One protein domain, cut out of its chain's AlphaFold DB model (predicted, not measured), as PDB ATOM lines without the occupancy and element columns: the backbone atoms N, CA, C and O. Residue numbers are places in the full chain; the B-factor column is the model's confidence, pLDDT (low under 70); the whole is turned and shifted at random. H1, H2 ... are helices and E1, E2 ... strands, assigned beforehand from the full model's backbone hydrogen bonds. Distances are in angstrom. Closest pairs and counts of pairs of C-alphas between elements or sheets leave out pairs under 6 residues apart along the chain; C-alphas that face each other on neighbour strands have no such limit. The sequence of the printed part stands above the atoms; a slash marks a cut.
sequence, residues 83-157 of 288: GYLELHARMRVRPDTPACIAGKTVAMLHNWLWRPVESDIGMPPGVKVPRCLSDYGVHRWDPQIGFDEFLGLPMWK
ATOM      1  N   GLY A  83     175.234 226.017 267.961       81.06
ATOM      2  CA  GLY A  83     175.769 227.210 267.300       81.06
ATOM      3  C   GLY A  83     177.299 227.334 267.275       81.06
ATOM      4  O   GLY A  83     177.823 227.920 266.334       81.06
ATOM      5  N   TYR A  84     178.060 226.713 268.187       91.25
ATOM      6  CA  TYR A  84     179.523 226.925 268.308       91.25
ATOM      7  C   TYR A  84     180.410 225.776 267.814       91.25
ATOM      8  O   TYR A  84     181.622 225.763 268.048       91.25
ATOM      9  N   LEU A  85     179.844 224.823 267.072       90.12
ATOM     10  CA  LEU A  85     180.606 223.697 266.523       90.12
ATOM     11  C   LEU A  85     181.776 224.128 265.633       90.12
ATOM     12  O   LEU A  85     182.840 223.520 265.699       90.12
ATOM     13  N   GLU A  86     181.617 225.165 264.809       93.25
ATOM     14  CA  GLU A  86     182.711 225.635 263.947       93.25
ATOM     15  C   GLU A  86     183.825 226.316 264.745       93.25
ATOM     16  O   GLU A  86     185.000 226.160 264.402       93.25
ATOM     17  N   LEU A  87     183.484 227.010 265.837       94.69
ATOM     18  CA  LEU A  87     184.470 227.561 266.765       94.69
ATOM     19  C   LEU A  87     185.274 226.440 267.434       94.69
ATOM     20  O   LEU A  87     186.504 226.456 267.391       94.69
ATOM     21  N   HIS A  88     184.594 225.411 267.940       92.12
ATOM     22  CA  HIS A  88     185.248 224.240 268.525       92.12
ATOM     23  C   HIS A  88     186.092 223.479 267.492       92.12
ATOM     24  O   HIS A  88     187.222 223.072 267.774       92.12
ATOM     25  N   ALA A  89     185.602 223.341 266.254       92.88
ATOM     26  CA  ALA A  89     186.336 222.700 265.163       92.88
ATOM     27  C   ALA A  89     187.632 223.453 264.866       92.88
ATOM     28  O   ALA A  89     188.697 222.857 264.678       92.88
ATOM     29  N   ARG A  90     187.541 224.785 264.843       94.81
ATOM     30  CA  ARG A  90     188.671 225.667 264.608       94.81
ATOM     31  C   ARG A  90     189.697 225.575 265.733       94.81
ATOM     32  O   ARG A  90     190.875 225.416 265.420       94.81
ATOM     33  N   MET A  91     189.270 225.641 266.989       93.31
ATOM     34  CA  MET A  91     190.168 225.573 268.147       93.31
ATOM     35  C   MET A  91     190.863 224.221 268.273       93.31
ATOM     36  O   MET A  91     192.037 224.177 268.616       93.31
ATOM     37  N   ARG A  92     190.208 223.121 267.882       90.75
ATOM     38  CA  ARG A  92     190.856 221.801 267.838       90.75
ATOM     39  C   ARG A  92     192.036 221.728 266.867       90.75
ATOM     40  O   ARG A  92     192.997 221.023 267.142       90.75
ATOM     41  N   VAL A  93     191.973 222.434 265.736       92.25
ATOM     42  CA  VAL A  93     193.065 222.451 264.740       92.25
ATOM     43  C   VAL A  93     194.056 223.581 264.990       92.25
ATOM     44  O   VAL A  93     195.231 223.459 264.651       92.25
ATOM     45  N   ARG A  94     193.580 224.706 265.523       93.75
ATOM     46  CA  ARG A  94     194.368 225.904 265.816       93.75
ATOM     47  C   ARG A  94     193.976 226.457 267.186       93.75
ATOM     48  O   ARG A  94     193.151 227.380 267.234       93.75
ATOM     49  N   PRO A  95     194.535 225.892 268.272       92.69
ATOM     50  CA  PRO A  95     194.235 226.308 269.645       92.69
ATOM     51  C   PRO A  95     194.589 227.772 269.926       92.69
ATOM     52  O   PRO A  95     193.988 228.401 270.783       92.69
ATOM     53  N   ASP A  96     195.517 228.335 269.152       93.88
ATOM     54  CA  ASP A  96     195.945 229.735 269.189       93.88
ATOM     55  C   ASP A  96     194.963 230.705 268.508       93.88
ATOM     56  O   ASP A  96     195.253 231.894 268.385       93.88
ATOM     57  N   THR A  97     193.816 230.227 268.013       95.50
ATOM     58  CA  THR A  97     192.825 231.099 267.373       95.50
ATOM     59  C   THR A  97     192.291 232.103 268.402       95.50
ATOM     60  O   THR A  97     191.626 231.679 269.344       95.50
ATOM     61  N   PRO A  98     192.489 233.422 268.206       95.75
ATOM     62  CA  PRO A  98     192.079 234.439 269.170       95.75
ATOM     63  C   PRO A  98     190.590 234.759 268.985       95.75
ATOM     64  O   PRO A  98     190.213 235.816 268.473       95.75
ATOM     65  N   ALA A  99     189.747 233.782 269.302       96.94
ATOM     66  CA  ALA A  99     188.300 233.886 269.267       96.94
ATOM     67  C   ALA A  99     187.713 233.320 270.560       96.94
ATOM     68  O   ALA A  99     188.300 232.428 271.161       96.94
ATOM     69  N   CYS A 100     186.558 233.818 270.971       97.19
ATOM     70  CA  CYS A 100     185.829 233.344 272.145       97.19
ATOM     71  C   CYS A 100     184.326 233.528 271.926       97.19
ATOM     72  O   CYS A 100     183.927 234.239 271.006       97.19
ATOM     73  N   ILE A 101     183.495 232.925 272.767       97.06
ATOM     74  CA  ILE A 101     182.064 233.237 272.832       97.06
ATOM     75  C   ILE A 101     181.900 234.639 273.429       97.06
ATOM     76  O   ILE A 101     182.613 235.003 274.369       97.06
ATOM     77  N   ALA A 102     181.014 235.453 272.858       96.62
ATOM     78  CA  ALA A 102     180.871 236.858 273.232       96.62
ATOM     79  C   ALA A 102     179.445 237.380 273.028       96.62
ATOM     80  O   ALA A 102     178.523 236.631 272.713       96.62
ATOM     81  N   GLY A 103     179.277 238.693 273.208       93.75
ATOM     82  CA  GLY A 103     178.016 239.374 272.943       93.75
ATOM     83  C   GLY A 103     176.891 238.882 273.851       93.75
ATOM     84  O   GLY A 103     177.119 238.473 274.989       93.75
ATOM     85  N   LYS A 104     175.660 238.916 273.338       91.81
ATOM     86  CA  LYS A 104     174.482 238.495 274.112       91.81
ATOM     87  C   LYS A 104     174.440 236.998 274.363       91.81
ATOM     88  O   LYS A 104     173.755 236.558 275.284       91.81
ATOM     89  N   THR A 105     175.173 236.209 273.577       92.56
ATOM     90  CA  THR A 105     175.229 234.769 273.806       92.56
ATOM     91  C   THR A 105     175.787 234.448 275.191       92.56
ATOM     92  O   THR A 105     175.350 233.476 275.788       92.56
ATOM     93  N   VAL A 106     176.662 235.285 275.757       94.31
ATOM     94  CA  VAL A 106     177.113 235.135 277.152       94.31
ATOM     95  C   VAL A 106     175.910 235.123 278.102       94.31
ATOM     96  O   VAL A 106     175.733 234.168 278.851       94.31
ATOM     97  N   ALA A 107     175.014 236.110 278.003       92.88
ATOM     98  CA  ALA A 107     173.812 236.167 278.838       92.88
ATOM     99  C   ALA A 107     172.871 234.972 278.612       92.88
ATOM    100  O   ALA A 107     172.305 234.445 279.568       92.88
ATOM    101  N   MET A 108     172.738 234.502 277.369       91.19
ATOM    102  CA  MET A 108     171.958 233.301 277.053       91.19
ATOM    103  C   MET A 108     172.561 232.039 277.691       91.19
ATOM    104  O   MET A 108     171.834 231.239 278.268       91.19
ATOM    105  N   LEU A 109     173.884 231.858 277.625       91.06
ATOM    106  CA  LEU A 109     174.564 230.672 278.164       91.06
ATOM    107  C   LEU A 109     174.599 230.640 279.697       91.06
ATOM    108  O   LEU A 109     174.644 229.560 280.278       91.06
ATOM    109  N   HIS A 110     174.513 231.802 280.346       90.75
ATOM    110  CA  HIS A 110     174.271 231.911 281.786       90.75
ATOM    111  C   HIS A 110     172.783 231.784 282.176       90.75
ATOM    112  O   HIS A 110     172.454 231.879 283.357       90.75
ATOM    113  N   ASN A 111     171.880 231.539 281.217       90.62
ATOM    114  CA  ASN A 111     170.422 231.486 281.398       90.62
ATOM    115  C   ASN A 111     169.787 232.799 281.901       90.62
ATOM    116  O   ASN A 111     168.700 232.778 282.476       90.62
ATOM    117  N   TRP A 112     170.434 233.946 281.683       91.88
ATOM    118  CA  TRP A 112     169.865 235.262 282.004       91.88
ATOM    119  C   TRP A 112     168.931 235.772 280.910       91.88
ATOM    120  O   TRP A 112     167.999 236.519 281.184       91.88
ATOM    121  N   LEU A 113     169.175 235.353 279.667       88.44
ATOM    122  CA  LEU A 113     168.332 235.660 278.519       88.44
ATOM    123  C   LEU A 113     167.626 234.387 278.045       88.44
ATOM    124  O   LEU A 113     168.275 233.419 277.656       88.44
ATOM    125  N   TRP A 114     166.292 234.405 278.047       81.00
ATOM    126  CA  TRP A 114     165.476 233.249 277.658       81.00
ATOM    127  C   TRP A 114     165.419 233.043 276.141       81.00
ATOM    128  O   TRP A 114     165.339 231.919 275.643       81.00
ATOM    129  N   ARG A 115     165.400 234.143 275.380       82.56
ATOM    130  CA  ARG A 115     165.243 234.084 273.926       82.56
ATOM    131  C   ARG A 115     166.545 233.621 273.267       82.56
ATOM    132  O   ARG A 115     167.602 234.167 273.579       82.56
ATOM    133  N   PRO A 116     166.479 232.689 272.301       83.69
ATOM    134  CA  PRO A 116     167.636 232.351 271.490       83.69
ATOM    135  C   PRO A 116     168.177 233.586 270.765       83.69
ATOM    136  O   PRO A 116     167.414 234.331 270.146       83.69
ATOM    137  N   VAL A 117     169.493 233.766 270.814       87.56
ATOM    138  CA  VAL A 117     170.208 234.798 270.057       87.56
ATOM    139  C   VAL A 117     171.080 234.169 268.980       87.56
ATOM    140  O   VAL A 117     171.419 232.984 269.038       87.56
ATOM    141  N   GLU A 118     171.451 234.972 267.985       87.44
ATOM    142  CA  GLU A 118     172.483 234.579 267.030       87.44
ATOM    143  C   GLU A 118     173.791 234.254 267.766       87.44
ATOM    144  O   GLU A 118     174.068 234.757 268.857       87.44
ATOM    145  N   SER A 119     174.580 233.349 267.188       91.94
ATOM    146  CA  SER A 119     175.864 232.978 267.772       91.94
ATOM    147  C   SER A 119     176.888 234.079 267.507       91.94
ATOM    148  O   SER A 119     177.247 234.345 266.357       91.94
ATOM    149  N   ASP A 120     177.387 234.669 268.584       94.12
ATOM    150  CA  ASP A 120     178.334 235.771 268.569       94.12
ATOM    151  C   ASP A 120     179.711 235.328 269.076       94.12
ATOM    152  O   ASP A 120     179.857 234.640 270.090       94.12
ATOM    153  N   ILE A 121     180.757 235.776 268.386       97.19
ATOM    154  CA  ILE A 121     182.144 235.568 268.794       97.19
ATOM    155  C   ILE A 121     182.865 236.883 269.057       97.19
ATOM    156  O   ILE A 121     182.680 237.889 268.366       97.19
ATOM    157  N   GLY A 122     183.744 236.859 270.048       97.62
ATOM    158  CA  GLY A 122     184.681 237.924 270.357       97.62
ATOM    159  C   GLY A 122     185.987 237.668 269.629       97.62
ATOM    160  O   GLY A 122     186.454 236.535 269.574       97.62
ATOM    161  N   MET A 123     186.578 238.709 269.051       97.81
ATOM    162  CA  MET A 123     187.916 238.652 268.465       97.81
ATOM    163  C   MET A 123     188.646 239.980 268.680       97.81
ATOM    164  O   MET A 123     188.007 241.033 268.550       97.81
ATOM    165  N   PRO A 124     189.980 239.977 268.857       97.12
ATOM    166  CA  PRO A 124     190.737 241.214 268.954       97.12
ATOM    167  C   PRO A 124     190.559 242.112 267.715       97.12
ATOM    168  O   PRO A 124     190.317 241.623 266.594       97.12
ATOM    169  N   PRO A 125     190.664 243.443 267.877       95.38
ATOM    170  CA  PRO A 125     190.668 244.381 266.761       95.38
ATOM    171  C   PRO A 125     191.768 244.054 265.739       95.38
ATOM    172  O   PRO A 125     192.845 243.584 266.083       95.38
ATOM    173  N   GLY A 126     191.497 244.288 264.453       94.81
ATOM    174  CA  GLY A 126     192.475 244.070 263.376       94.81
ATOM    175  C   GLY A 126     192.712 242.607 262.972       94.81
ATOM    176  O   GLY A 126     193.236 242.361 261.887       94.81
ATOM    177  N   VAL A 127     192.268 241.622 263.759       95.88
ATOM    178  CA  VAL A 127     192.431 240.201 263.412       95.88
ATOM    179  C   VAL A 127     191.462 239.789 262.301       95.88
ATOM    180  O   VAL A 127     190.257 240.038 262.367       95.88
ATOM    181  N   LYS A 128     191.947 239.100 261.267       95.56
ATOM    182  CA  LYS A 128     191.080 238.585 260.198       95.56
ATOM    183  C   LYS A 128     190.229 237.411 260.696       95.56
ATOM    184  O   LYS A 128     190.770 236.443 261.222       95.56
ATOM    185  N   VAL A 129     188.917 237.465 260.451       96.56
ATOM    186  CA  VAL A 129     187.996 236.357 260.763       96.56
ATOM    187  C   VAL A 129     188.301 235.180 259.828       96.56
ATOM    188  O   VAL A 129     188.284 235.354 258.601       96.56
ATOM    189  N   PRO A 130     188.609 233.981 260.355       95.81
ATOM    190  CA  PRO A 130     188.741 232.781 259.542       95.81
ATOM    191  C   PRO A 130     187.445 232.481 258.783       95.81
ATOM    192  O   PRO A 130     186.359 232.604 259.333       95.81
ATOM    193  N   ARG A 131     187.538 232.010 257.534       95.50
ATOM    194  CA  ARG A 131     186.352 231.721 256.699       95.50
ATOM    195  C   ARG A 131     185.385 230.703 257.325       95.50
ATOM    196  O   ARG A 131     184.191 230.746 257.041       95.50
ATOM    197  N   CYS A 132     185.880 229.780 258.150       94.50
ATOM    198  CA  CYS A 132     185.020 228.839 258.870       94.50
ATOM    199  C   CYS A 132     184.133 229.517 259.926       94.50
ATOM    200  O   CYS A 132     183.086 228.974 260.238       94.50
ATOM    201  N   LEU A 133     184.506 230.711 260.392       96.19
ATOM    202  CA  LEU A 133     183.798 231.480 261.414       96.19
ATOM    203  C   LEU A 133     183.036 232.689 260.839       96.19
ATOM    204  O   LEU A 133     182.687 233.599 261.579       96.19
ATOM    205  N   SER A 134     182.819 232.762 259.522       94.50
ATOM    206  CA  SER A 134     182.221 233.960 258.906       94.50
ATOM    207  C   SER A 134     180.727 234.141 259.169       94.50
ATOM    208  O   SER A 134     180.201 235.192 258.826       94.50
ATOM    209  N   ASP A 135     180.057 233.113 259.685       93.12
ATOM    210  CA  ASP A 135     178.607 233.121 259.910       93.12
ATOM    211  C   ASP A 135     178.251 233.565 261.337       93.12
ATOM    212  O   ASP A 135     177.079 233.736 261.643       93.12
ATOM    213  N   TYR A 136     179.254 233.762 262.200       95.38
ATOM    214  CA  TYR A 136     179.063 234.328 263.531       95.38
ATOM    215  C   TYR A 136     178.956 235.852 263.462       95.38
ATOM    216  O   TYR A 136     179.664 236.497 262.677       95.38
ATOM    217  N   GLY A 137     178.158 236.440 264.352       94.56
ATOM    218  CA  GLY A 137     178.299 237.855 264.673       94.56
ATOM    219  C   GLY A 137     179.663 238.098 265.324       94.56
ATOM    220  O   GLY A 137     180.135 237.302 266.132       94.56
ATOM    221  N   VAL A 138     180.374 239.157 264.921       96.19
ATOM    222  CA  VAL A 138     181.757 239.393 265.377       96.19
ATOM    223  C   VAL A 138     181.858 240.671 266.194       96.19
ATOM    224  O   VAL A 138     181.740 241.784 265.671       96.19
ATOM    225  N   HIS A 139     182.194 240.501 267.468       97.12
ATOM    226  CA  HIS A 139     182.461 241.569 268.414       97.12
ATOM    227  C   HIS A 139     183.961 241.839 268.492       97.12
ATOM    228  O   HIS A 139     184.761 240.972 268.842       97.12
ATOM    229  N   ARG A 140     184.360 243.063 268.138       96.88
ATOM    230  CA  ARG A 140     185.768 243.474 268.147       96.88
ATOM    231  C   ARG A 140     186.128 244.095 269.478       96.88
ATOM    232  O   ARG A 140     185.841 245.271 269.708       96.88
ATOM    233  N   TRP A 141     186.759 243.293 270.318       97.06
ATOM    234  CA  TRP A 141     187.159 243.666 271.664       97.06
ATOM    235  C   TRP A 141     188.419 242.908 272.047       97.06
ATOM    236  O   TRP A 141     188.626 241.786 271.592       97.06
ATOM    237  N   ASP A 142     189.243 243.544 272.865       96.44
ATOM    238  CA  ASP A 142     190.462 242.960 273.410       96.44
ATOM    239  C   ASP A 142     190.321 242.936 274.936       96.44
ATOM    240  O   ASP A 142     190.562 243.979 275.555       96.44
ATOM    241  N   PRO A 143     189.794 241.847 275.527       96.94
ATOM    242  CA  PRO A 143     189.607 241.735 276.974       96.94
ATOM    243  C   PRO A 143     190.934 241.925 277.716       96.94
ATOM    244  O   PRO A 143     191.963 241.439 277.257       96.94
ATOM    245  N   GLN A 144     190.918 242.653 278.830       97.44
ATOM    246  CA  GLN A 144     192.077 242.800 279.722       97.44
ATOM    247  C   GLN A 144     192.062 241.763 280.851       97.44
ATOM    248  O   GLN A 144     193.102 241.480 281.440       97.44
ATOM    249  N   ILE A 145     190.901 241.163 281.122       98.12
ATOM    250  CA  ILE A 145     190.767 240.025 282.034       98.12
ATOM    251  C   ILE A 145     190.709 238.688 281.285       98.12
ATOM    252  O   ILE A 145     190.554 238.629 280.063       98.12
ATOM    253  N   GLY A 146     190.847 237.597 282.041       96.75
ATOM    254  CA  GLY A 146     190.719 236.235 281.526       96.75
ATOM    255  C   GLY A 146     189.312 235.899 281.015       96.75
ATOM    256  O   GLY A 146     188.382 236.700 281.073       96.75
ATOM    257  N   PHE A 147     189.161 234.671 280.531       97.56
ATOM    258  CA  PHE A 147     187.900 234.145 280.017       97.56
ATOM    259  C   PHE A 147     187.283 233.169 281.016       97.56
ATOM    260  O   PHE A 147     188.008 232.483 281.737       97.56
ATOM    261  N   ASP A 148     185.958 233.084 281.010       96.00
ATOM    262  CA  ASP A 148     185.272 231.899 281.512       96.00
ATOM    263  C   ASP A 148     185.335 230.787 280.461       96.00
ATOM    264  O   ASP A 148     185.768 230.996 279.321       96.00
ATOM    265  N   GLU A 149     184.906 229.586 280.836       92.75
ATOM    266  CA  GLU A 149     184.868 228.441 279.937       92.75
ATOM    267  C   GLU A 149     183.439 227.923 279.788       92.75
ATOM    268  O   GLU A 149     182.741 227.674 280.770       92.75
ATOM    269  N   PHE A 150     183.019 227.706 278.544       89.44
ATOM    270  CA  PHE A 150     181.783 227.012 278.222       89.44
ATOM    271  C   PHE A 150     182.088 225.865 277.263       89.44
ATOM    272  O   PHE A 150     182.431 226.080 276.100       89.44
ATOM    273  N   LEU A 151     181.973 224.628 277.758       85.62
ATOM    274  CA  LEU A 151     182.207 223.403 276.979       85.62
ATOM    275  C   LEU A 151     183.575 223.374 276.276       85.62
ATOM    276  O   LEU A 151     183.667 223.043 275.092       85.62
ATOM    277  N   GLY A 152     184.637 223.751 276.993       87.12
ATOM    278  CA  GLY A 152     185.991 223.807 276.443       87.12
ATOM    279  C   GLY A 152     186.252 224.987 275.504       87.12
ATOM    280  O   GLY A 152     187.309 225.032 274.875       87.12
ATOM    281  N   LEU A 153     185.309 225.928 275.367       92.31
ATOM    282  CA  LEU A 153     185.488 227.162 274.605       92.31
ATOM    283  C   LEU A 153     185.664 228.352 275.552       92.31
ATOM    284  O   LEU A 153     184.886 228.482 276.499       92.31
ATOM    285  N   PRO A 154     186.617 229.260 275.282       96.56
ATOM    286  CA  PRO A 154     186.718 230.504 276.024       96.56
ATOM    287  C   PRO A 154     185.474 231.356 275.767       96.56
ATOM    288  O   PRO A 154     185.007 231.474 274.630       96.56
ATOM    289  N   MET A 155     184.970 231.985 276.819       96.81
ATOM    290  CA  MET A 155     183.800 232.852 276.816       96.81
ATOM    291  C   MET A 155     184.126 234.141 277.567       96.81
ATOM    292  O   MET A 155     184.857 234.132 278.555       96.81
ATOM    293  N   TRP A 156     183.620 235.275 277.087       98.12
ATOM    294  CA  TRP A 156     183.714 236.519 277.848       98.12
ATOM    295  C   TRP A 156     183.103 236.365 279.233       98.12
ATOM    296  O   TRP A 156     182.003 235.839 279.373       98.12
ATOM    297  N   LYS A 157     183.806 236.916 280.219       98.06
ATOM    298  CA  LYS A 157     183.256 237.147 281.546       98.06
ATOM    299  C   LYS A 157     182.153 238.221 281.511       98.06
ATOM    300  O   LYS A 157     182.153 239.062 280.596       98.06
TER     301      LYS A 157
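This is residues 83 to 157 of the 288 residues of an uncharacterized protein of Chloroflexi bacterium (UniProt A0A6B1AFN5). Two small two-stranded pieces, the parallel pair E1 and E2 and the antiparallel hairpin E3 and E4, have the extended residues 100 to 101 between them in the core, with two short helices, H1 and H2, at the rim. Loops make up much of the rest, the longest of them residues 124 to 136 between E1 and E2. The printed part has 75 residues with two named helices and then four named strands, in the order H1, H2, E1, E2, E3, E4; the class is mixed, helices and strands, with under half of the residues, 31, in named elements. The whole is compact, with a radius of gyration of the C-alphas of 11.6 A, and rounded, spanning 31 by 26 by 21 A.

H1, residues 85 to 93, and H2, residues 104 to 109, are apart. Residues 100 to 101, in the short link between these helices, pair antiparallel with residues 121 to 122 of E1, which is residues 120 to 123. The closest C-alphas of H2 and E1 are those of Thr 105 and Asp 120, 6.2 A apart. E1 and E2, residues 137 to 140, are parallel neighbours with 29 degrees between their directions; N 121 and O 137 are within hydrogen-bond range at 2.8 A, as are N 139 and O 121 at 2.8 A. E3, residues 147 to 150, and E4, residues 153 to 156, form a hairpin, antiparallel at 130 degrees; N 148 and O 155 are 2.9 A apart and N 155 and O 148 are 2.8 A apart, both within hydrogen-bond range. The closest C-alphas of H1 and E4 are those of His 88 and Leu 153, 6.7 A apart. Those of H2 and E4 are Val 106 and Trp 156, at 6.8 A. Those of E1 and E4 are Gly 122 and Trp 156, at 7.7 A. E2 and E3 are apart. In H1 and H2 every O i to N i+4 pair is within hydrogen-bond range.

H1 begins at C-alpha 85, (180.606, 223.697, 266.523), and is 12.6 A long from first to last C-alpha. H2 is 8.8 A long. E1 and E2 are each 10.0 A long, E3 is 9.6 A and E4 is 10.1 A. E1 begins at C-alpha 120, (178.334, 235.771, 268.569), and E4 ends at C-alpha 156, (183.714, 236.519, 277.848).

The two C-alphas farthest apart are those of Trp 114 and Gly 126, at 32.4 A. The printed part has no cut. The link from E1 to E2 is long, with 13 residues, and the link from E3 to E4 is tight, with 2. The mean pLDDT of the printed part is 93.5, and no printed residue is under 70.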